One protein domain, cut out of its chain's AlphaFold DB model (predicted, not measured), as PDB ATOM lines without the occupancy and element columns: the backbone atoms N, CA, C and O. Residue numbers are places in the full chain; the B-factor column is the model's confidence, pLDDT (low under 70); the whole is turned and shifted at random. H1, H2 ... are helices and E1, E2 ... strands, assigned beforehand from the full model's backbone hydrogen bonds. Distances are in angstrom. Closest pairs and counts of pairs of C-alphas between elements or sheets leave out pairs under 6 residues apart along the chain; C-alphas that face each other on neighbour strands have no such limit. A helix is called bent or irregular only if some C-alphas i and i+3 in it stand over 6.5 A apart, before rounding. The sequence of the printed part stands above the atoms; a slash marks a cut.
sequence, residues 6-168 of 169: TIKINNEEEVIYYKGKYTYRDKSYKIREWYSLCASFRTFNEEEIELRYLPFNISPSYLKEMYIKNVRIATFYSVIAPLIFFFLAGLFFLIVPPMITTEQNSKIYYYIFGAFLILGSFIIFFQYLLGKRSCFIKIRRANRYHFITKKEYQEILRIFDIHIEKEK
ATOM      1  N   THR A   6     238.531 364.646 423.329       66.19
ATOM      2  CA  THR A   6     239.548 364.793 422.274       66.19
ATOM      3  C   THR A   6     240.888 364.382 422.865       66.19
ATOM      4  O   THR A   6     241.250 364.854 423.941       66.19
ATOM      5  N   ILE A   7     241.603 363.479 422.198       72.94
ATOM      6  CA  ILE A   7     242.939 363.043 422.606       72.94
ATOM      7  C   ILE A   7     243.904 363.461 421.504       72.94
ATOM      8  O   ILE A   7     243.735 363.044 420.358       72.94
ATOM      9  N   LYS A   8     244.890 364.291 421.855       66.06
ATOM     10  CA  LYS A   8     246.003 364.617 420.964       66.06
ATOM     11  C   LYS A   8     247.006 363.477 421.017       66.06
ATOM     12  O   LYS A   8     247.434 363.105 422.106       66.06
ATOM     13  N   ILE A   9     247.325 362.908 419.862       63.19
ATOM     14  CA  ILE A   9     248.176 361.724 419.772       63.19
ATOM     15  C   ILE A   9     249.633 362.091 419.501       63.19
ATOM     16  O   ILE A   9     250.471 361.388 420.041       63.19
ATOM     17  N   ASN A  10     249.919 363.197 418.795       55.72
ATOM     18  CA  ASN A  10     251.276 363.661 418.438       55.72
ATOM     19  C   ASN A  10     251.344 365.191 418.202       55.72
ATOM     20  O   ASN A  10     251.800 365.638 417.158       55.72
ATOM     21  N   ASN A  11     250.810 366.012 419.115       57.22
ATOM     22  CA  ASN A  11     250.654 367.482 418.987       57.22
ATOM     23  C   ASN A  11     249.821 368.008 417.787       57.22
ATOM     24  O   ASN A  11     249.240 369.088 417.912       57.22
ATOM     25  N   GLU A  12     249.650 367.230 416.715       56.31
ATOM     26  CA  GLU A  12     248.924 367.580 415.484       56.31
ATOM     27  C   GLU A  12     247.684 366.704 415.245       56.31
ATOM     28  O   GLU A  12     246.653 367.184 414.777       56.31
ATOM     29  N   GLU A  13     247.744 365.417 415.598       64.06
ATOM     30  CA  GLU A  13     246.655 364.480 415.312       64.06
ATOM     31  C   GLU A  13     245.649 364.352 416.454       64.06
ATOM     32  O   GLU A  13     246.016 364.089 417.605       64.06
ATOM     33  N   GLU A  14     244.361 364.457 416.121       76.00
ATOM     34  CA  GLU A  14     243.258 364.291 417.064       76.00
ATOM     35  C   GLU A  14     242.513 362.975 416.838       76.00
ATOM     36  O   GLU A  14     241.989 362.700 415.754       76.00
ATOM     37  N   VAL A  15     242.383 362.190 417.908       82.38
ATOM     38  CA  VAL A  15     241.353 361.156 417.995       82.38
ATOM     39  C   VAL A  15     240.195 361.678 418.826       82.38
ATOM     40  O   VAL A  15     240.343 362.031 419.998       82.38
ATOM     41  N   ILE A  16     239.013 361.702 418.213       84.44
ATOM     42  CA  ILE A  16     237.781 362.173 418.841       84.44
ATOM     43  C   ILE A  16     236.942 360.963 419.229       84.44
ATOM     44  O   ILE A  16     236.525 360.184 418.370       84.44
ATOM     45  N   TYR A  17     236.653 360.825 420.520       84.12
ATOM     46  CA  TYR A  17     235.670 359.866 421.005       84.12
ATOM     47  C   TYR A  17     234.309 360.549 421.167       84.12
ATOM     48  O   TYR A  17     234.178 361.544 421.888       84.12
ATOM     49  N   TYR A  18     233.295 360.027 420.476       83.06
ATOM     50  CA  TYR A  18     231.927 360.540 420.543       83.06
ATOM     51  C   TYR A  18     230.909 359.442 420.231       83.06
ATOM     52  O   TYR A  18     231.055 358.726 419.236       83.06
ATOM     53  N   LYS A  19     229.859 359.318 421.059       83.75
ATOM     54  CA  LYS A  19     228.737 358.378 420.845       83.75
ATOM     55  C   LYS A  19     229.200 356.940 420.556       83.75
ATOM     56  O   LYS A  19     228.709 356.280 419.639       83.75
ATOM     57  N   GLY A  20     230.180 356.458 421.321       84.06
ATOM     58  CA  GLY A  20     230.679 355.086 421.189       84.06
ATOM     59  C   GLY A  20     231.476 354.812 419.909       84.06
ATOM     60  O   GLY A  20     231.558 353.662 419.466       84.06
ATOM     61  N   LYS A  21     232.054 355.847 419.293       89.38
ATOM     62  CA  LYS A  21     232.938 355.727 418.132       89.38
ATOM     63  C   LYS A  21     234.204 356.550 418.319       89.38
ATOM     64  O   LYS A  21     234.169 357.621 418.923       89.38
ATOM     65  N   TYR A  22     235.296 356.043 417.762       89.38
ATOM     66  CA  TYR A  22     236.556 356.764 417.625       89.38
ATOM     67  C   TYR A  22     236.636 357.319 416.213       89.38
ATOM     68  O   TYR A  22     236.460 356.574 415.253       89.38
ATOM     69  N   THR A  23     236.873 358.616 416.078       88.06
ATOM     70  CA  THR A  23     237.095 359.258 414.784       88.06
ATOM     71  C   THR A  23     238.549 359.679 414.697       88.06
ATOM     72  O   THR A  23     239.040 360.353 415.600       88.06
ATOM     73  N   TYR A  24     239.216 359.257 413.629       86.81
ATOM     74  CA  TYR A  24     240.617 359.537 413.344       86.81
ATOM     75  C   TYR A  24     240.760 359.790 411.844       86.81
ATOM     76  O   TYR A  24     240.357 358.934 411.053       86.81
ATOM     77  N   ARG A  25     241.292 360.959 411.458       83.00
ATOM     78  CA  ARG A  25     241.489 361.369 410.050       83.00
ATOM     79  C   ARG A  25     240.243 361.121 409.178       83.00
ATOM     80  O   ARG A  25     240.279 360.335 408.233       83.00
ATOM     81  N   ASP A  26     239.114 361.703 409.590       84.56
ATOM     82  CA  ASP A  26     237.787 361.607 408.944       84.56
ATOM     83  C   ASP A  26     237.182 360.197 408.828       84.56
ATOM     84  O   ASP A  26     236.073 360.017 408.319       84.56
ATOM     85  N   LYS A  27     237.856 359.175 409.366       88.00
ATOM     86  CA  LYS A  27     237.339 357.811 409.452       88.00
ATOM     87  C   LYS A  27     236.782 357.553 410.838       88.00
ATOM     88  O   LYS A  27     237.425 357.827 411.848       88.00
ATOM     89  N   SER A  28     235.573 357.002 410.881       89.56
ATOM     90  CA  SER A  28     234.885 356.660 412.123       89.56
ATOM     91  C   SER A  28     234.885 355.152 412.339       89.56
ATOM     92  O   SER A  28     234.408 354.389 411.501       89.56
ATOM     93  N   TYR A  29     235.378 354.736 413.498       90.88
ATOM     94  CA  TYR A  29     235.557 353.351 413.901       90.88
ATOM     95  C   TYR A  29     234.654 353.033 415.091       90.88
ATOM     96  O   TYR A  29     234.553 353.804 416.051       90.88
ATOM     97  N   LYS A  30     234.017 351.858 415.076       91.56
ATOM     98  CA  LYS A  30     233.377 351.322 416.291       91.56
ATOM     99  C   LYS A  30     234.460 351.037 417.338       91.56
ATOM    100  O   LYS A  30     235.559 350.638 416.969       91.56
ATOM    101  N   ILE A  31     234.140 351.136 418.633       89.38
ATOM    102  CA  ILE A  31     235.098 350.870 419.736       89.38
ATOM    103  C   ILE A  31     235.904 349.586 419.510       89.38
ATOM    104  O   ILE A  31     237.129 349.602 419.559       89.38
ATOM    105  N   ARG A  32     235.218 348.475 419.216       87.88
ATOM    106  CA  ARG A  32     235.858 347.169 419.011       87.88
ATOM    107  C   ARG A  32     236.834 347.163 417.832       87.88
ATOM    108  O   ARG A  32     237.849 346.483 417.894       87.88
ATOM    109  N   GLU A  33     236.502 347.882 416.768       90.50
ATOM    110  CA  GLU A  33     237.340 347.993 415.575       90.50
ATOM    111  C   GLU A  33     238.556 348.881 415.834       90.50
ATOM    112  O   GLU A  33     239.665 348.537 415.446       90.50
ATOM    113  N   TRP A  34     238.371 349.988 416.549       91.69
ATOM    114  CA  TRP A  34     239.485 350.838 416.952       91.69
ATOM    115  C   TRP A  34     240.470 350.083 417.851       91.69
ATOM    116  O   TRP A  34     241.668 350.046 417.591       91.69
ATOM    117  N   TYR A  35     239.954 349.379 418.858       92.00
ATOM    118  CA  TYR A  35     240.766 348.549 419.743       92.00
ATOM    119  C   TYR A  35     241.510 347.433 419.012       92.00
ATOM    120  O   TYR A  35     242.673 347.182 419.327       92.00
ATOM    121  N   SER A  36     240.870 346.773 418.042       89.69
ATOM    122  CA  SER A  36     241.534 345.726 417.270       89.69
ATOM    123  C   SER A  36     242.634 346.278 416.370       89.69
ATOM    124  O   SER A  36     243.658 345.615 416.215       89.69
ATOM    125  N   LEU A  37     242.466 347.486 415.821       90.00
ATOM    126  CA  LEU A  37     243.502 348.185 415.062       90.00
ATOM    127  C   LEU A  37     244.698 348.541 415.954       90.00
ATOM    128  O   LEU A  37     245.811 348.130 415.639       90.00
ATOM    129  N   CYS A  38     244.466 349.203 417.092       89.12
ATOM    130  CA  CYS A  38     245.530 349.613 418.019       89.12
ATOM    131  C   CYS A  38     246.278 348.433 418.662       89.12
ATOM    132  O   CYS A  38     247.438 348.570 419.025       89.12
ATOM    133  N   ALA A  39     245.638 347.268 418.803       87.88
ATOM    134  CA  ALA A  39     246.283 346.063 419.329       87.88
ATOM    135  C   ALA A  39     246.995 345.220 418.256       87.88
ATOM    136  O   ALA A  39     247.637 344.227 418.587       87.88
ATOM    137  N   SER A  40     246.883 345.583 416.974       85.56
ATOM    138  CA  SER A  40     247.499 344.847 415.865       85.56
ATOM    139  C   SER A  40     248.775 345.531 415.403       85.56
ATOM    140  O   SER A  40     248.848 346.043 414.285       85.56
ATOM    141  N   PHE A  41     249.783 345.519 416.266       84.31
ATOM    142  CA  PHE A  41     251.086 346.110 415.991       84.31
ATOM    143  C   PHE A  41     252.143 345.050 415.633       84.31
ATOM    144  O   PHE A  41     251.928 343.831 415.742       84.31
ATOM    145  N   ARG A  42     253.270 345.521 415.108       77.12
ATOM    146  CA  ARG A  42     254.545 344.807 415.015       77.12
ATOM    147  C   ARG A  42     255.625 345.746 415.526       77.12
ATOM    148  O   ARG A  42     255.591 346.934 415.234       77.12
ATOM    149  N   THR A  43     256.567 345.195 416.266       72.06
ATOM    150  CA  THR A  43     257.826 345.879 416.546       72.06
ATOM    151  C   THR A  43     258.685 345.711 415.297       72.06
ATOM    152  O   THR A  43     258.943 344.569 414.909       72.06
ATOM    153  N   PHE A  44     259.011 346.808 414.609       63.41
ATOM    154  CA  PHE A  44     259.789 346.747 413.363       63.41
ATOM    155  C   PHE A  44     261.290 346.806 413.669       63.41
ATOM    156  O   PHE A  44     262.027 345.970 413.162       63.41
ATOM    157  N   ASN A  45     261.690 347.707 414.578       63.25
ATOM    158  CA  ASN A  45     263.036 347.883 415.143       63.25
ATOM    159  C   ASN A  45     262.935 348.250 416.641       63.25
ATOM    160  O   ASN A  45     261.832 348.437 417.147       63.25
ATOM    161  N   GLU A  46     264.060 348.394 417.356       61.25
ATOM    162  CA  GLU A  46     264.081 348.819 418.774       61.25
ATOM    163  C   GLU A  46     263.487 350.222 419.035       61.25
ATOM    164  O   GLU A  46     263.369 350.628 420.193       61.25
ATOM    165  N   GLU A  47     263.157 350.967 417.980       57.47
ATOM    166  CA  GLU A  47     262.747 352.373 418.025       57.47
ATOM    167  C   GLU A  47     261.276 352.597 417.639       57.47
ATOM    168  O   GLU A  47     260.686 353.587 418.064       57.47
ATOM    169  N   GLU A  48     260.640 351.682 416.893       67.62
ATOM    170  CA  GLU A  48     259.322 351.940 416.297       67.62
ATOM    171  C   GLU A  48     258.317 350.792 416.476       67.62
ATOM    172  O   GLU A  48     258.564 349.623 416.144       67.62
ATOM    173  N   ILE A  49     257.118 351.164 416.941       79.38
ATOM    174  CA  ILE A  49     255.927 350.312 416.943       79.38
ATOM    175  C   ILE A  49     255.082 350.664 415.718       79.38
ATOM    176  O   ILE A  49     254.422 351.701 415.682       79.38
ATOM    177  N   GLU A  50     255.033 349.758 414.744       80.50
ATOM    178  CA  GLU A  50     254.227 349.933 413.539       80.50
ATOM    179  C   GLU A  50     252.860 349.253 413.698       80.50
ATOM    180  O   GLU A  50     252.736 348.066 414.032       80.50
ATOM    181  N   LEU A  51     251.790 349.992 413.413       83.00
ATOM    182  CA  LEU A  51     250.446 349.433 413.337       83.00
ATOM    183  C   LEU A  51     250.228 348.785 411.975       83.00
ATOM    184  O   LEU A  51     250.191 349.454 410.951       83.00
ATOM    185  N   ARG A  52     249.924 347.483 411.950       83.12
ATOM    186  CA  ARG A  52     249.777 346.706 410.697       83.12
ATOM    187  C   ARG A  52     248.698 347.226 409.739       83.12
ATOM    188  O   ARG A  52     248.634 346.791 408.593       83.12
ATOM    189  N   TYR A  53     247.764 348.031 410.241       81.69
ATOM    190  CA  TYR A  53     246.547 348.431 409.529       81.69
ATOM    191  C   TYR A  53     246.264 349.930 409.603       81.69
ATOM    192  O   TYR A  53     245.187 350.354 409.174       81.69
ATOM    193  N   LEU A  54     247.182 350.714 410.169       78.25
ATOM    194  CA  LEU A  54     247.072 352.163 410.237       78.25
ATOM    195  C   LEU A  54     248.339 352.760 409.614       78.25
ATOM    196  O   LEU A  54     249.427 352.398 410.037       78.25
ATOM    197  N   PRO A  55     248.207 353.638 408.607       62.12
ATOM    198  CA  PRO A  55     249.345 354.124 407.825       62.12
ATOM    199  C   PRO A  55     250.232 355.151 408.550       62.12
ATOM    200  O   PRO A  55     251.103 355.730 407.913       62.12
ATOM    201  N   PHE A  56     249.993 355.424 409.838       70.38
ATOM    202  CA  PHE A  56     250.664 356.491 410.582       70.38
ATOM    203  C   PHE A  56     251.019 356.059 412.002       70.38
ATOM    204  O   PHE A  56     250.292 355.272 412.622       70.38
ATOM    205  N   ASN A  57     252.118 356.623 412.503       73.06
ATOM    206  CA  ASN A  57     252.628 356.386 413.846       73.06
ATOM    207  C   ASN A  57     251.716 357.062 414.872       73.06
ATOM    208  O   ASN A  57     251.580 358.281 414.915       73.06
ATOM    209  N   ILE A  58     251.076 356.237 415.693       81.50
ATOM    210  CA  ILE A  58     250.317 356.655 416.870       81.50
ATOM    211  C   ILE A  58     251.255 356.536 418.066       81.50
ATOM    212  O   ILE A  58     251.921 355.509 418.194       81.50
ATOM    213  N   SER A  59     251.264 357.531 418.959       84.62
ATOM    214  CA  SER A  59     252.149 357.503 420.127       84.62
ATOM    215  C   SER A  59     252.007 356.196 420.935       84.62
ATOM    216  O   SER A  59     250.882 355.771 421.254       84.62
ATOM    217  N   PRO A  60     253.122 355.550 421.324       85.81
ATOM    218  CA  PRO A  60     253.164 354.383 422.197       85.81
ATOM    219  C   PRO A  60     252.356 354.566 423.483       85.81
ATOM    220  O   PRO A  60     251.680 353.633 423.919       85.81
ATOM    221  N   SER A  61     252.340 355.777 424.053       87.88
ATOM    222  CA  SER A  61     251.526 356.113 425.231       87.88
ATOM    223  C   SER A  61     250.034 355.869 424.989       87.88
ATOM    224  O   SER A  61     249.352 355.222 425.792       87.88
ATOM    225  N   TYR A  62     249.523 356.338 423.849       88.19
ATOM    226  CA  TYR A  62     248.133 356.128 423.464       88.19
ATOM    227  C   TYR A  62     247.848 354.658 423.143       88.19
ATOM    228  O   TYR A  62     246.825 354.110 423.571       88.19
ATOM    229  N   LEU A  63     248.758 353.995 422.422       89.44
ATOM    230  CA  LEU A  63     248.633 352.574 422.094       89.44
ATOM    231  C   LEU A  63     248.580 351.703 423.348       89.44
ATOM    232  O   LEU A  63     247.720 350.824 423.434       89.44
ATOM    233  N   LYS A  64     249.405 352.005 424.353       92.00
ATOM    234  CA  LYS A  64     249.376 351.347 425.660       92.00
ATOM    235  C   LYS A  64     248.022 351.523 426.344       92.00
ATOM    236  O   LYS A  64     247.433 350.540 426.798       92.00
ATOM    237  N   GLU A  65     247.487 352.747 426.389       91.81
ATOM    238  CA  GLU A  65     246.171 353.018 426.986       91.81
ATOM    239  C   GLU A  65     245.062 352.226 426.273       91.81
ATOM    240  O   GLU A  65     244.229 351.581 426.922       91.81
ATOM    241  N   MET A  66     245.050 352.241 424.935       92.00
ATOM    242  CA  MET A  66     244.058 351.508 424.144       92.00
ATOM    243  C   MET A  66     244.198 349.999 424.310       92.00
ATOM    244  O   MET A  66     243.185 349.310 424.439       92.00
ATOM    245  N   TYR A  67     245.422 349.477 424.367       93.06
ATOM    246  CA  TYR A  67     245.682 348.062 424.594       93.06
ATOM    247  C   TYR A  67     245.160 347.601 425.962       93.06
ATOM    248  O   TYR A  67     244.437 346.606 426.039       93.06
ATOM    249  N   ILE A  68     245.425 348.356 427.033       94.50
ATOM    250  CA  ILE A  68     244.915 348.049 428.381       94.50
ATOM    251  C   ILE A  68     243.381 348.031 428.389       94.50
ATOM    252  O   ILE A  68     242.767 347.093 428.912       94.50
ATOM    253  N   LYS A  69     242.739 349.040 427.783       93.31
ATOM    254  CA  LYS A  69     241.270 349.098 427.679       93.31
ATOM    255  C   LYS A  69     240.706 347.931 426.883       93.31
ATOM    256  O   LYS A  69     239.719 347.330 427.307       93.31
ATOM    257  N   ASN A  70     241.340 347.602 425.762       94.56
ATOM    258  CA  ASN A  70     240.975 346.475 424.920       94.56
ATOM    259  C   ASN A  70     241.024 345.167 425.719       94.56
ATOM    260  O   ASN A  70     240.015 344.468 425.792       94.56
ATOM    261  N   VAL A  71     242.143 344.886 426.398       93.62
ATOM    262  CA  VAL A  71     242.308 343.678 427.215       93.62
ATOM    263  C   VAL A  71     241.243 343.599 428.308       93.62
ATOM    264  O   VAL A  71     240.614 342.557 428.490       93.62
ATOM    265  N   ARG A  72     240.983 344.702 429.018       92.94
ATOM    266  CA  ARG A  72     239.966 344.744 430.079       92.94
ATOM    267  C   ARG A  72     238.571 344.426 429.542       92.94
ATOM    268  O   ARG A  72     237.866 343.602 430.118       92.94
ATOM    269  N   ILE A  73     238.180 345.069 428.444       92.38
ATOM    270  CA  ILE A  73     236.840 344.928 427.868       92.38
ATOM    271  C   ILE A  73     236.654 343.552 427.228       92.38
ATOM    272  O   ILE A  73     235.644 342.895 427.472       92.38
ATOM    273  N   ALA A  74     237.621 343.087 426.439       92.12
ATOM    274  CA  ALA A  74     237.556 341.772 425.820       92.12
ATOM    275  C   ALA A  74     237.521 340.662 426.880       92.12
ATOM    276  O   ALA A  74     236.645 339.807 426.800       92.12
ATOM    277  N   THR A  75     238.374 340.730 427.912       92.31
ATOM    278  CA  THR A  75     238.359 339.773 429.036       92.31
ATOM    279  C   THR A  75     237.031 339.794 429.789       92.31
ATOM    280  O   THR A  75     236.515 338.737 430.149       92.31
ATOM    281  N   PHE A  76     236.441 340.975 430.002       91.75
ATOM    282  CA  PHE A  76     235.129 341.066 430.636       91.75
ATOM    283  C   PHE A  76     234.073 340.300 429.834       91.75
ATOM    284  O   PHE A  76     233.409 339.428 430.383       91.75
ATOM    285  N   TYR A  77     233.964 340.559 428.530       90.31
ATOM    286  CA  TYR A  77     232.948 339.913 427.697       90.31
ATOM    287  C   TYR A  77     233.212 338.431 427.418       90.31
ATOM    288  O   TYR A  77     232.257 337.680 427.247       90.31
ATOM    289  N   SER A  78     234.472 337.998 427.345       88.81
ATOM    290  CA  SER A  78     234.805 336.609 427.007       88.81
ATOM    291  C   SER A  78     234.940 335.693 428.222       88.81
ATOM    292  O   SER A  78     234.900 334.480 428.053       88.81
ATOM    293  N   VAL A  79     235.152 336.243 429.423       90.31
ATOM    294  CA  VAL A  79     235.431 335.453 430.633       90.31
ATOM    295  C   VAL A  79     234.495 335.832 431.775       90.31
ATOM    296  O   VAL A  79     233.752 334.985 432.262       90.31
ATOM    297  N   ILE A  80     234.483 337.104 432.183       90.50
ATOM    298  CA  ILE A  80     233.779 337.542 433.401       90.50
ATOM    299  C   ILE A  80     232.255 337.501 433.221       90.50
ATOM    300  O   ILE A  80     231.547 337.000 434.086       90.50
ATOM    301  N   ALA A  81     231.734 337.998 432.100       92.62
ATOM    302  CA  ALA A  81     230.300 337.999 431.835       92.62
ATOM    303  C   ALA A  81     229.733 336.570 431.693       92.62
ATOM    304  O   ALA A  81     228.744 336.280 432.366       92.62
ATOM    305  N   PRO A  82     230.360 335.645 430.931       91.56
ATOM    306  CA  PRO A  82     229.969 334.237 430.939       91.56
ATOM    307  C   PRO A  82     230.029 333.612 432.333       91.56
ATOM    308  O   PRO A  82     229.086 332.936 432.725       91.56
ATOM    309  N   LEU A  83     231.093 333.873 433.101       93.31
ATOM    310  CA  LEU A  83     231.236 333.378 434.472       93.31
ATOM    311  C   LEU A  83     230.035 333.771 435.344       93.31
ATOM    312  O   LEU A  83     229.414 332.908 435.960       93.31
ATOM    313  N   ILE A  84     229.694 335.063 435.359       94.31
ATOM    314  CA  ILE A  84     228.553 335.588 436.118       94.31
ATOM    315  C   ILE A  84     227.251 334.959 435.620       94.31
ATOM    316  O   ILE A  84     226.435 334.525 436.427       94.31
ATOM    317  N   PHE A  85     227.061 334.874 434.301       95.12
ATOM    318  CA  PHE A  85     225.854 334.305 433.711       95.12
ATOM    319  C   PHE A  85     225.652 332.840 434.111       95.12
ATOM    320  O   PHE A  85     224.586 332.495 434.612       95.12
ATOM    321  N   PHE A  86     226.671 331.991 433.945       94.75
ATOM    322  CA  PHE A  86     226.591 330.575 434.307       94.75
ATOM    323  C   PHE A  86     226.350 330.378 435.802       94.75
ATOM    324  O   PHE A  86     225.550 329.528 436.182       94.75
ATOM    325  N   PHE A  87     226.990 331.191 436.642       95.38
ATOM    326  CA  PHE A  87     226.796 331.124 438.085       95.38
ATOM    327  C   PHE A  87     225.371 331.523 438.494       95.38
ATOM    328  O   PHE A  87     224.703 330.774 439.206       95.38
ATOM    329  N   LEU A  88     224.869 332.664 438.007       96.19
ATOM    330  CA  LEU A  88     223.520 333.144 438.329       96.19
ATOM    331  C   LEU A  88     222.431 332.232 437.762       96.19
ATOM    332  O   LEU A  88     221.462 331.935 438.460       96.19
ATOM    333  N   ALA A  89     222.597 331.755 436.526       95.19
ATOM    334  CA  ALA A  89     221.699 330.764 435.949       95.19
ATOM    335  C   ALA A  89     221.724 329.482 436.791       95.19
ATOM    336  O   ALA A  89     220.675 328.997 437.198       95.19
ATOM    337  N   GLY A  90     222.905 328.977 437.147       94.56
ATOM    338  CA  GLY A  90     223.038 327.812 438.016       94.56
ATOM    339  C   GLY A  90     222.304 327.965 439.351       94.56
ATOM    340  O   GLY A  90     221.534 327.085 439.726       94.56
ATOM    341  N   LEU A  91     222.454 329.111 440.024       94.44
ATOM    342  CA  LEU A  91     221.716 329.423 441.254       94.44
ATOM    343  C   LEU A  91     220.200 329.457 441.041       94.44
ATOM    344  O   LEU A  91     219.460 328.899 441.849       94.44
ATOM    345  N   PHE A  92     219.733 330.066 439.951       94.06
ATOM    346  CA  PHE A  92     218.313 330.075 439.599       94.06
ATOM    347  C   PHE A  92     217.764 328.645 439.493       94.06
ATOM    348  O   PHE A  92     216.754 328.321 440.114       94.06
ATOM    349  N   PHE A  93     218.478 327.763 438.790       92.94
ATOM    350  CA  PHE A  93     218.105 326.356 438.622       92.94
ATOM    351  C   PHE A  93     218.169 325.530 439.920       92.94
ATOM    352  O   PHE A  93     217.529 324.485 439.995       92.94
ATOM    353  N   LEU A  94     218.881 325.987 440.953       88.81
ATOM    354  CA  LEU A  94     218.885 325.345 442.273       88.81
ATOM    355  C   LEU A  94     217.776 325.858 443.200       88.81
ATOM    356  O   LEU A  94     217.226 325.085 443.978       88.81
ATOM    357  N   ILE A  95     217.446 327.150 443.136       90.31
ATOM    358  CA  ILE A  95     216.560 327.807 444.113       90.31
ATOM    359  C   ILE A  95     215.092 327.770 443.680       90.31
ATOM    360  O   ILE A  95     214.197 327.634 444.511       90.31
ATOM    361  N   VAL A  96     214.831 327.914 442.382       88.81
ATOM    362  CA  VAL A  96     213.484 328.135 441.840       88.81
ATOM    363  C   VAL A  96     212.615 326.873 441.709       88.81
ATOM    364  O   VAL A  96     211.413 326.975 441.960       88.81
ATOM    365  N   PRO A  97     213.134 325.674 441.372       87.50
ATOM    366  CA  PRO A  97     212.290 324.488 441.184       87.50
ATOM    367  C   PRO A  97     211.374 324.128 442.370       87.50
ATOM    368  O   PRO A  97     210.221 323.779 442.111       87.50
ATOM    369  N   PRO A  98     211.794 324.255 443.650       81.56
ATOM    370  CA  PRO A  98     210.905 324.114 444.806       81.56
ATOM    371  C   PRO A  98     209.640 324.978 444.773       81.56
ATOM    372  O   PRO A  98     208.646 324.590 445.379       81.56
ATOM    373  N   MET A  99     209.686 326.133 444.105       84.94
ATOM    374  CA  MET A  99     208.594 327.110 444.058       84.94
ATOM    375  C   MET A  99     207.641 326.889 442.876       84.94
ATOM    376  O   MET A  99     206.505 327.348 442.929       84.94
ATOM    377  N   ILE A 100     208.093 326.218 441.807       83.81
ATOM    378  CA  ILE A 100     207.346 326.109 440.540       83.81
ATOM    379  C   ILE A 100     206.745 324.718 440.332       83.81
ATOM    380  O   ILE A 100     205.679 324.591 439.735       83.81
ATOM    381  N   THR A 101     207.407 323.666 440.809       80.00
ATOM    382  CA  THR A 101     206.935 322.291 440.627       80.00
ATOM    383  C   THR A 101     206.879 321.558 441.957       80.00
ATOM    384  O   THR A 101     207.715 321.759 442.837       80.00
ATOM    385  N   THR A 102     205.885 320.695 442.128       80.12
ATOM    386  CA  THR A 102     205.777 319.781 443.272       80.12
ATOM    387  C   THR A 102     206.371 318.408 442.959       80.12
ATOM    388  O   THR A 102     206.748 317.694 443.886       80.12
ATOM    389  N   GLU A 103     206.553 318.075 441.676       88.56
ATOM    390  CA  GLU A 103     207.062 316.783 441.221       88.56
ATOM    391  C   GLU A 103     208.550 316.599 441.524       88.56
ATOM    392  O   GLU A 103     209.410 317.385 441.118       88.56
ATOM    393  N   GLN A 104     208.869 315.501 442.204       85.62
ATOM    394  CA  GLN A 104     210.224 315.228 442.664       85.62
ATOM    395  C   GLN A 104     211.196 314.920 441.518       85.62
ATOM    396  O   GLN A 104     212.313 315.435 441.518       85.62
ATOM    397  N   ASN A 105     210.763 314.156 440.510       87.69
ATOM    398  CA  ASN A 105     211.595 313.829 439.348       87.69
ATOM    399  C   ASN A 105     211.986 315.092 438.573       87.69
ATOM    400  O   ASN A 105     213.162 315.306 438.289       87.69
ATOM    401  N   SER A 106     211.016 315.972 438.319       85.62
ATOM    402  CA  SER A 106     211.231 317.258 437.658       85.62
ATOM    403  C   SER A 106     212.262 318.109 438.416       85.62
ATOM    404  O   SER A 106     213.234 318.554 437.810       85.62
ATOM    405  N   LYS A 107     212.148 318.242 439.749       88.44
ATOM    406  CA  LYS A 107     213.132 318.968 440.590       88.44
ATOM    407  C   LYS A 107     214.558 318.439 440.449       88.44
ATOM    408  O   LYS A 107     215.489 319.236 440.346       88.44
ATOM    409  N   ILE A 108     214.730 317.116 440.423       91.00
ATOM    410  CA  ILE A 108     216.050 316.481 440.308       91.00
ATOM    411  C   ILE A 108     216.746 316.912 439.010       91.00
ATOM    412  O   ILE A 108     217.924 317.269 439.048       91.00
ATOM    413  N   TYR A 109     216.029 316.964 437.882       90.62
ATOM    414  CA  TYR A 109     216.608 317.420 436.613       90.62
ATOM    415  C   TYR A 109     217.091 318.874 436.674       90.62
ATOM    416  O   TYR A 109     218.206 319.161 436.233       90.62
ATOM    417  N   TYR A 110     216.301 319.782 437.260       91.25
ATOM    418  CA  TYR A 110     216.719 321.177 437.436       91.25
ATOM    419  C   TYR A 110     217.964 321.290 438.324       91.25
ATOM    420  O   TYR A 110     218.874 322.047 437.992       91.25
ATOM    421  N   TYR A 111     218.047 320.508 439.405       93.44
ATOM    422  CA  TYR A 111     219.211 320.531 440.292       93.44
ATOM    423  C   TYR A 111     220.480 320.027 439.620       93.44
ATOM    424  O   TYR A 111     221.530 320.655 439.752       93.44
ATOM    425  N   ILE A 112     220.386 318.928 438.868       93.81
ATOM    426  CA  ILE A 112     221.509 318.396 438.094       93.81
ATOM    427  C   ILE A 112     221.985 319.451 437.091       93.81
ATOM    428  O   ILE A 112     223.177 319.749 437.023       93.81
ATOM    429  N   PHE A 113     221.059 320.071 436.355       93.88
ATOM    430  CA  PHE A 113     221.400 321.112 435.390       93.88
ATOM    431  C   PHE A 113     222.027 322.345 436.060       93.88
ATOM    432  O   PHE A 113     223.067 322.828 435.611       93.88
ATOM    433  N   GLY A 114     221.461 322.812 437.176       93.94
ATOM    434  CA  GLY A 114     222.007 323.917 437.964       93.94
ATOM    435  C   GLY A 114     223.420 323.631 438.474       93.94
ATOM    436  O   GLY A 114     224.310 324.471 438.327       93.94
ATOM    437  N   ALA A 115     223.664 322.421 438.982       94.56
ATOM    438  CA  ALA A 115     224.987 321.984 439.418       94.56
ATOM    439  C   ALA A 115     226.007 321.983 438.267       94.56
ATOM    440  O   ALA A 115     227.125 322.466 438.446       94.56
ATOM    441  N   PHE A 116     225.624 321.523 437.069       96.00
ATOM    442  CA  PHE A 116     226.490 321.584 435.886       96.00
ATOM    443  C   PHE A 116     226.819 323.019 435.460       96.00
ATOM    444  O   PHE A 116     227.971 323.300 435.124       96.00
ATOM    445  N   LEU A 117     225.852 323.941 435.503       95.88
ATOM    446  CA  LEU A 117     226.098 325.355 435.195       95.88
ATOM    447  C   LEU A 117     227.070 325.988 436.200       95.88
ATOM    448  O   LEU A 117     228.006 326.687 435.803       95.88
ATOM    449  N   ILE A 118     226.905 325.691 437.492       95.12
ATOM    450  CA  ILE A 118     227.828 326.142 438.539       95.12
ATOM    451  C   ILE A 118     229.222 325.550 438.321       95.12
ATOM    452  O   ILE A 118     230.207 326.288 438.358       95.12
ATOM    453  N   LEU A 119     229.331 324.253 438.027       95.38
ATOM    454  CA  LEU A 119     230.614 323.622 437.719       95.38
ATOM    455  C   LEU A 119     231.294 324.293 436.515       95.38
ATOM    456  O   LEU A 119     232.480 324.616 436.571       95.38
ATOM    457  N   GLY A 120     230.534 324.573 435.452       93.00
ATOM    458  CA  GLY A 120     231.011 325.321 434.289       93.00
ATOM    459  C   GLY A 120     231.539 326.709 434.659       93.00
ATOM    460  O   GLY A 120     232.603 327.112 434.186       93.00
ATOM    461  N   SER A 121     230.856 327.411 435.568       93.75
ATOM    462  CA  SER A 121     231.322 328.700 436.085       93.75
ATOM    463  C   SER A 121     232.682 328.569 436.793       93.75
ATOM    464  O   SER A 121     233.601 329.332 436.497       93.75
ATOM    465  N   PHE A 122     232.888 327.536 437.620       93.25
ATOM    466  CA  PHE A 122     234.178 327.298 438.274       93.25
ATOM    467  C   PHE A 122     235.303 327.023 437.274       93.25
ATOM    468  O   PHE A 122     236.401 327.551 437.436       93.25
ATOM    469  N   ILE A 123     235.043 326.269 436.201       91.75
ATOM    470  CA  ILE A 123     236.037 326.022 435.144       91.75
ATOM    471  C   ILE A 123     236.486 327.344 434.501       91.75
ATOM    472  O   ILE A 123     237.687 327.583 434.342       91.75
ATOM    473  N   ILE A 124     235.542 328.230 434.168       90.88
ATOM    474  CA  ILE A 124     235.844 329.555 433.599       90.88
ATOM    475  C   ILE A 124     236.614 330.413 434.617       90.88
ATOM    476  O   ILE A 124     237.583 331.086 434.258       90.88
ATOM    477  N   PHE A 125     236.234 330.354 435.894       90.25
ATOM    478  CA  PHE A 125     236.920 331.062 436.974       90.25
ATOM    479  C   PHE A 125     238.375 330.609 437.142       90.25
ATOM    480  O   PHE A 125     239.271 331.449 437.225       90.25
ATOM    481  N   PHE A 126     238.649 329.302 437.114       87.75
ATOM    482  CA  PHE A 126     240.019 328.788 437.167       87.75
ATOM    483  C   PHE A 126     240.850 329.249 435.967       87.75
ATOM    484  O   PHE A 126     242.002 329.647 436.132       87.75
ATOM    485  N   GLN A 127     240.271 329.276 434.764       84.69
ATOM    486  CA  GLN A 127     240.958 329.823 433.589       84.69
ATOM    487  C   GLN A 127     241.316 331.305 433.764       84.69
ATOM    488  O   GLN A 127     242.421 331.712 433.396       84.69
ATOM    489  N   TYR A 128     240.419 332.095 434.359       85.31
ATOM    490  CA  TYR A 128     240.686 333.491 434.701       85.31
ATOM    491  C   TYR A 128     241.810 333.631 435.741       85.31
ATOM    492  O   TYR A 128     242.731 334.427 435.544       85.31
ATOM    493  N   LEU A 129     241.779 332.828 436.813       84.56
ATOM    494  CA  LEU A 129     242.802 332.817 437.869       84.56
ATOM    495  C   LEU A 129     244.192 332.447 437.347       84.56
ATOM    496  O   LEU A 129     245.179 333.066 437.742       84.56
ATOM    497  N   LEU A 130     244.272 331.509 436.399       83.38
ATOM    498  CA  LEU A 130     245.512 331.149 435.700       83.38
ATOM    499  C   LEU A 130     246.047 332.275 434.793       83.38
ATOM    500  O   LEU A 130     247.047 332.111 434.098       83.38
ATOM    501  N   GLY A 131     245.399 333.441 434.799       78.06
ATOM    502  CA  GLY A 131     245.869 334.634 434.120       78.06
ATOM    503  C   GLY A 131     245.553 334.645 432.632       78.06
ATOM    504  O   GLY A 131     246.198 335.400 431.904       78.06
ATOM    505  N   LYS A 132     244.578 333.843 432.173       81.88
ATOM    506  CA  LYS A 132     244.072 333.956 430.803       81.88
ATOM    507  C   LYS A 132     243.269 335.244 430.674       81.88
ATOM    508  O   LYS A 132     242.241 335.438 431.320       81.88
ATOM    509  N   ARG A 133     243.753 336.126 429.814       87.75
ATOM    510  CA  ARG A 133     243.093 337.366 429.413       87.75
ATOM    511  C   ARG A 133     242.723 337.263 427.944       87.75
ATOM    512  O   ARG A 133     243.194 336.377 427.235       87.75
ATOM    513  N   SER A 134     241.877 338.166 427.479       89.69
ATOM    514  CA  SER A 134     241.534 338.265 426.067       89.69
ATOM    515  C   SER A 134     241.699 339.689 425.568       89.69
ATOM    516  O   SER A 134     241.497 340.628 426.332       89.69
ATOM    517  N   CYS A 135     242.044 339.849 424.295       91.94
ATOM    518  CA  CYS A 135     242.051 341.115 423.573       91.94
ATOM    519  C   CYS A 135     241.409 340.950 422.190       91.94
ATOM    520  O   CYS A 135     241.369 339.860 421.615       91.94
ATOM    521  N   PHE A 136     240.893 342.044 421.641       90.50
ATOM    522  CA  PHE A 136     240.503 342.116 420.241       90.50
ATOM    523  C   PHE A 136     241.729 342.391 419.385       90.50
ATOM    524  O   PHE A 136     242.418 343.379 419.613       90.50
ATOM    525  N   ILE A 137     241.955 341.578 418.363       88.69
ATOM    526  CA  ILE A 137     242.994 341.814 417.361       88.69
ATOM    527  C   ILE A 137     242.395 341.748 415.965       88.69
ATOM    528  O   ILE A 137     241.388 341.075 415.720       88.69
ATOM    529  N   LYS A 138     243.015 342.455 415.031       87.12
ATOM    530  CA  LYS A 138     242.695 342.387 413.616       87.12
ATOM    531  C   LYS A 138     243.682 341.427 412.965       87.12
ATOM    532  O   LYS A 138     244.888 341.642 412.979       87.12
ATOM    533  N   ILE A 139     243.165 340.343 412.398       82.25
ATOM    534  CA  ILE A 139     243.950 339.417 411.582       82.25
ATOM    535  C   ILE A 139     243.404 339.485 410.163       82.25
ATOM    536  O   ILE A 139     242.256 339.112 409.901       82.25
ATOM    537  N   ARG A 140     244.237 339.953 409.228       81.25
ATOM    538  CA  ARG A 140     243.859 340.208 407.830       81.25
ATOM    539  C   ARG A 140     242.661 341.170 407.766       81.25
ATOM    540  O   ARG A 140     242.802 342.348 408.076       81.25
ATOM    541  N   ARG A 141     241.480 340.670 407.387       78.81
ATOM    542  CA  ARG A 141     240.231 341.443 407.265       78.81
ATOM    543  C   ARG A 141     239.241 341.200 408.412       78.81
ATOM    544  O   ARG A 141     238.158 341.770 408.388       78.81
ATOM    545  N   ALA A 142     239.584 340.373 409.405       83.00
ATOM    546  CA  ALA A 142     238.658 339.961 410.459       83.00
ATOM    547  C   ALA A 142     239.112 340.412 411.853       83.00
ATOM    548  O   ALA A 142     240.276 340.263 412.223       83.00
ATOM    549  N   ASN A 143     238.155 340.891 412.650       84.50
ATOM    550  CA  ASN A 143     238.343 341.153 414.075       84.50
ATOM    551  C   ASN A 143     238.122 339.854 414.856       84.50
ATOM    552  O   ASN A 143     237.048 339.257 414.770       84.50
ATOM    553  N   ARG A 144     239.117 339.417 415.626       86.69
ATOM    554  CA  ARG A 144     239.082 338.166 416.394       86.69
ATOM    555  C   ARG A 144     239.427 338.415 417.855       86.69
ATOM    556  O   ARG A 144     240.140 339.361 418.175       86.69
ATOM    557  N   TYR A 145     238.893 337.567 418.727       87.44
ATOM    558  CA  TYR A 145     239.407 337.453 420.085       87.44
ATOM    559  C   TYR A 145     240.723 336.688 420.041       87.44
ATOM    560  O   TYR A 145     240.849 335.697 419.321       87.44
ATOM    561  N   HIS A 146     241.681 337.152 420.822       88.81
ATOM    562  CA  HIS A 146     242.935 336.469 421.052       88.81
ATOM    563  C   HIS A 146     243.124 336.317 422.549       88.81
ATOM    564  O   HIS A 146     242.942 337.273 423.303       88.81
ATOM    565  N   PHE A 147     243.397 335.091 422.981       89.25
ATOM    566  CA  PHE A 147     243.693 334.811 424.374       89.25
ATOM    567  C   PHE A 147     245.177 335.017 424.605       89.25
ATOM    568  O   PHE A 147     245.987 334.481 423.857       89.25
ATOM    569  N   ILE A 148     245.493 335.780 425.643       89.75
ATOM    570  CA  ILE A 148     246.856 336.085 426.057       89.75
ATOM    571  C   ILE A 148     247.045 335.659 427.507       89.75
ATOM    572  O   ILE A 148     246.138 335.749 428.340       89.75
ATOM    573  N   THR A 149     248.242 335.200 427.818       90.56
ATOM    574  CA  THR A 149     248.685 334.900 429.174       90.56
ATOM    575  C   THR A 149     249.043 336.181 429.926       90.56
ATOM    576  O   THR A 149     249.283 337.245 429.346       90.56
ATOM    577  N   LYS A 150     249.137 336.085 431.257       88.81
ATOM    578  CA  LYS A 150     249.641 337.183 432.094       88.81
ATOM    579  C   LYS A 150     251.062 337.603 431.690       88.81
ATOM    580  O   LYS A 150     251.343 338.799 431.702       88.81
ATOM    581  N   LYS A 151     251.916 336.640 431.318       90.25
ATOM    582  CA  LYS A 151     253.298 336.886 430.885       90.25
ATOM    583  C   LYS A 151     253.332 337.682 429.580       90.25
ATOM    584  O   LYS A 151     253.927 338.750 429.561       90.25
ATOM    585  N   GLU A 152     252.615 337.227 428.551       89.81
ATOM    586  CA  GLU A 152     252.515 337.941 427.265       89.81
ATOM    587  C   GLU A 152     251.945 339.353 427.446       89.81
ATOM    588  O   GLU A 152     252.438 340.313 426.862       89.81
ATOM    589  N   TYR A 153     250.930 339.511 428.302       92.12
ATOM    590  CA  TYR A 153     250.390 340.831 428.614       92.12
ATOM    591  C   TYR A 153     251.449 341.763 429.220       92.12
ATOM    592  O   TYR A 153     251.551 342.914 428.805       92.12
ATOM    593  N   GLN A 154     252.221 341.281 430.198       92.81
ATOM    594  CA  GLN A 154     253.278 342.068 430.841       92.81
ATOM    595  C   GLN A 154     254.414 342.402 429.875       92.81
ATOM    596  O   GLN A 154     254.909 343.523 429.893       92.81
ATOM    597  N   GLU A 155     254.792 341.459 429.017       91.38
ATOM    598  CA  GLU A 155     255.808 341.660 427.986       91.38
ATOM    599  C   GLU A 155     255.385 342.743 426.991       91.38
ATOM    600  O   GLU A 155     256.136 343.683 426.750       91.38
ATOM    601  N   ILE A 156     254.138 342.699 426.515       90.81
ATOM    602  CA  ILE A 156     253.584 343.739 425.644       90.81
ATOM    603  C   ILE A 156     253.565 345.107 426.337       90.81
ATOM    604  O   ILE A 156     253.926 346.110 425.723       90.81
ATOM    605  N   LEU A 157     253.172 345.176 427.614       93.25
ATOM    606  CA  LEU A 157     253.218 346.443 428.351       93.25
ATOM    607  C   LEU A 157     254.642 346.981 428.489       93.25
ATOM    608  O   LEU A 157     254.834 348.182 428.329       93.25
ATOM    609  N   ARG A 158     255.616 346.103 428.747       92.00
ATOM    610  CA  ARG A 158     257.030 346.473 428.839       92.00
ATOM    611  C   ARG A 158     257.556 347.007 427.510       92.00
ATOM    612  O   ARG A 158     258.296 347.982 427.518       92.00
ATOM    613  N   ILE A 159     257.158 346.407 426.385       89.88
ATOM    614  CA  ILE A 159     257.497 346.921 425.052       89.88
ATOM    615  C   ILE A 159     256.993 348.358 424.917       89.88
ATOM    616  O   ILE A 159     257.774 349.227 424.553       89.88
ATOM    617  N   PHE A 160     255.735 348.637 425.272       90.62
ATOM    618  CA  PHE A 160     255.234 350.013 425.239       90.62
ATOM    619  C   PHE A 160     256.025 350.948 426.158       90.62
ATOM    620  O   PHE A 160     256.359 352.041 425.726       90.62
ATOM    621  N   ASP A 161     256.350 350.530 427.385       91.25
ATOM    622  CA  ASP A 161     257.110 351.359 428.332       91.25
ATOM    623  C   ASP A 161     258.483 351.775 427.799       91.25
ATOM    624  O   ASP A 161     258.806 352.957 427.840       91.25
ATOM    625  N   ILE A 162     259.223 350.841 427.195       89.31
ATOM    626  CA  ILE A 162     260.524 351.127 426.570       89.31
ATOM    627  C   ILE A 162     260.394 352.213 425.491       89.31
ATOM    628  O   ILE A 162     261.218 353.117 425.417       89.31
ATOM    629  N   HIS A 163     259.351 352.150 424.660       86.75
ATOM    630  CA  HIS A 163     259.162 353.126 423.583       86.75
ATOM    631  C   HIS A 163     258.644 354.478 424.104       86.75
ATOM    632  O   HIS A 163     258.972 355.514 423.540       86.75
ATOM    633  N   ILE A 164     257.867 354.487 425.194       88.19
ATOM    634  CA  ILE A 164     257.405 355.722 425.853       88.19
ATOM    635  C   ILE A 164     258.570 356.474 426.506       88.19
ATOM    636  O   ILE A 164     258.553 357.702 426.539       88.19
ATOM    637  N   GLU A 165     259.541 355.759 427.076       87.31
ATOM    638  CA  GLU A 165     260.747 356.368 427.647       87.31
ATOM    639  C   GLU A 165     261.607 357.003 426.552       87.31
ATOM    640  O   GLU A 165     261.959 358.172 426.675       87.31
ATOM    641  N   LYS A 166     261.823 356.290 425.440       82.44
ATOM    642  CA  LYS A 166     262.579 356.796 424.285       82.44
ATOM    643  C   LYS A 166     261.956 358.029 423.619       82.44
ATOM    644  O   LYS A 166     262.690 358.890 423.168       82.44
ATOM    645  N   GLU A 167     260.625 358.164 423.582       79.06
ATOM    646  CA  GLU A 167     259.964 359.384 423.065       79.06
ATOM    647  C   GLU A 167     260.242 360.649 423.904       79.06
ATOM    648  O   GLU A 167     259.913 361.754 423.466       79.06
ATOM    649  N   LYS A 168     260.765 360.506 425.129       77.62
ATOM    650  CA  LYS A 168     261.045 361.625 426.042       77.62
ATOM    651  C   LYS A 168     262.514 362.051 426.064       77.62
ATOM    652  O   LYS A 168     262.790 363.091 426.666       77.62
TER     653      LYS A 168
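AT A GLANCE: This is residues 6 to 168 of the 169 residues of an uncharacterized protein of Acholeplasmataceae bacterium (UniProt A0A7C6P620). A long arm of two helices side by side, H2b and H4, runs out from a smaller head of helices and strands, and its tip, residues 100 to 105, sticks out free. The core of the head is H2a, the near arm of the bent helix H2; H1 and the strand hairpin E7 and E8 pack on it, H5 packs on its first residues, and the four-stranded sheet E1 E2 E3 E4 packs on H1. The printed part has 163 residues with five named helices and eight named strands, in the order E1 E2 E3 E4 H1 E5 E6 H2 H3 H4 E7 E8 H5; the class is mixed and the three sheets are antiparallel. It is loose, with a radius of gyration of the C-alphas of 21.6 A and spans of 70 by 34 by 27 A.

HOW THE PARTS SIT: The largest sheet runs E1, residues 6 to 8, E2, 14 to 18, E3, 21 to 24, and E4, 27 to 30, a meander, each strand the antiparallel neighbour of the one before. N 7 and O 15, N 16 and O 23, and N 22 and O 29 are each 2.9 A apart, within hydrogen-bond range. H1, residues 31 to 38, is on this sheet over E4 at a height of 7.9 A and stands up from it at 46 degrees. H2, residues 60 to 95, one helix by its hydrogen bonds, is bent, with C-alphas 78 and 81 6.7 A apart; its arms H2a, 60 to 78, and H2b, 81 to 95, stand at a shallow tilt of 22 degrees. H1 touches H2a, with residues 63 to 70 of H2a alone, at a steep tilt of 48 degrees, opposite ways; the closest C-alphas, of Tyr 35 and Asn 70, are 5.6 A apart. E7, 133 to 139, and E8, 142 to 148, form an antiparallel hairpin, with N 135 and O 146 at 2.9 A; the closest C-alphas of H2a and E7, Val 71 and Cys 135, are 4.5 A apart. H5, 150 to 166, touches H2a with residues 157 to 164 alone, at a shallow tilt of 18 degrees, opposite ways; C-alphas 60 and 160 are closest, 5.7 A. E5, 41 to 45, and E6, 48 to 51, form an antiparallel hairpin, with N 42 and O 50 at 2.8 A. H4, 104 to 129, touches H2b at a shallow tilt of 25 degrees, opposite ways, closest at C-alphas 90 and 114, 4.0 A. H3, 97 to 100, only just touches H4, with 3 pairs of C-alphas within 8 A, the closest Pro 97 and Lys 107 at 5.6 A. Every O i to N i+4 pair is within hydrogen-bond range in H1, H2a, H2b, H4 and H5; H3 is too short for one.

IN THESE COORDINATES: E1 begins at C-alpha 6, (239.548, 364.793, 422.274). From first to last C-alpha H4 measures 37.3 A, H2a 26.0 A, H5 24.8 A and H2b 21.1 A. H5 ends at C-alpha 166, (262.579, 356.796, 424.285).

THE WHOLE: The two C-alphas farthest apart, Glu 103 and Lys 168, are 71.8 A apart. The printed part has no cut and no long link. Mean pLDDT of the printed part is 86.1; residues 6, 8 to 13, 44 to 48 and 55 are under 70.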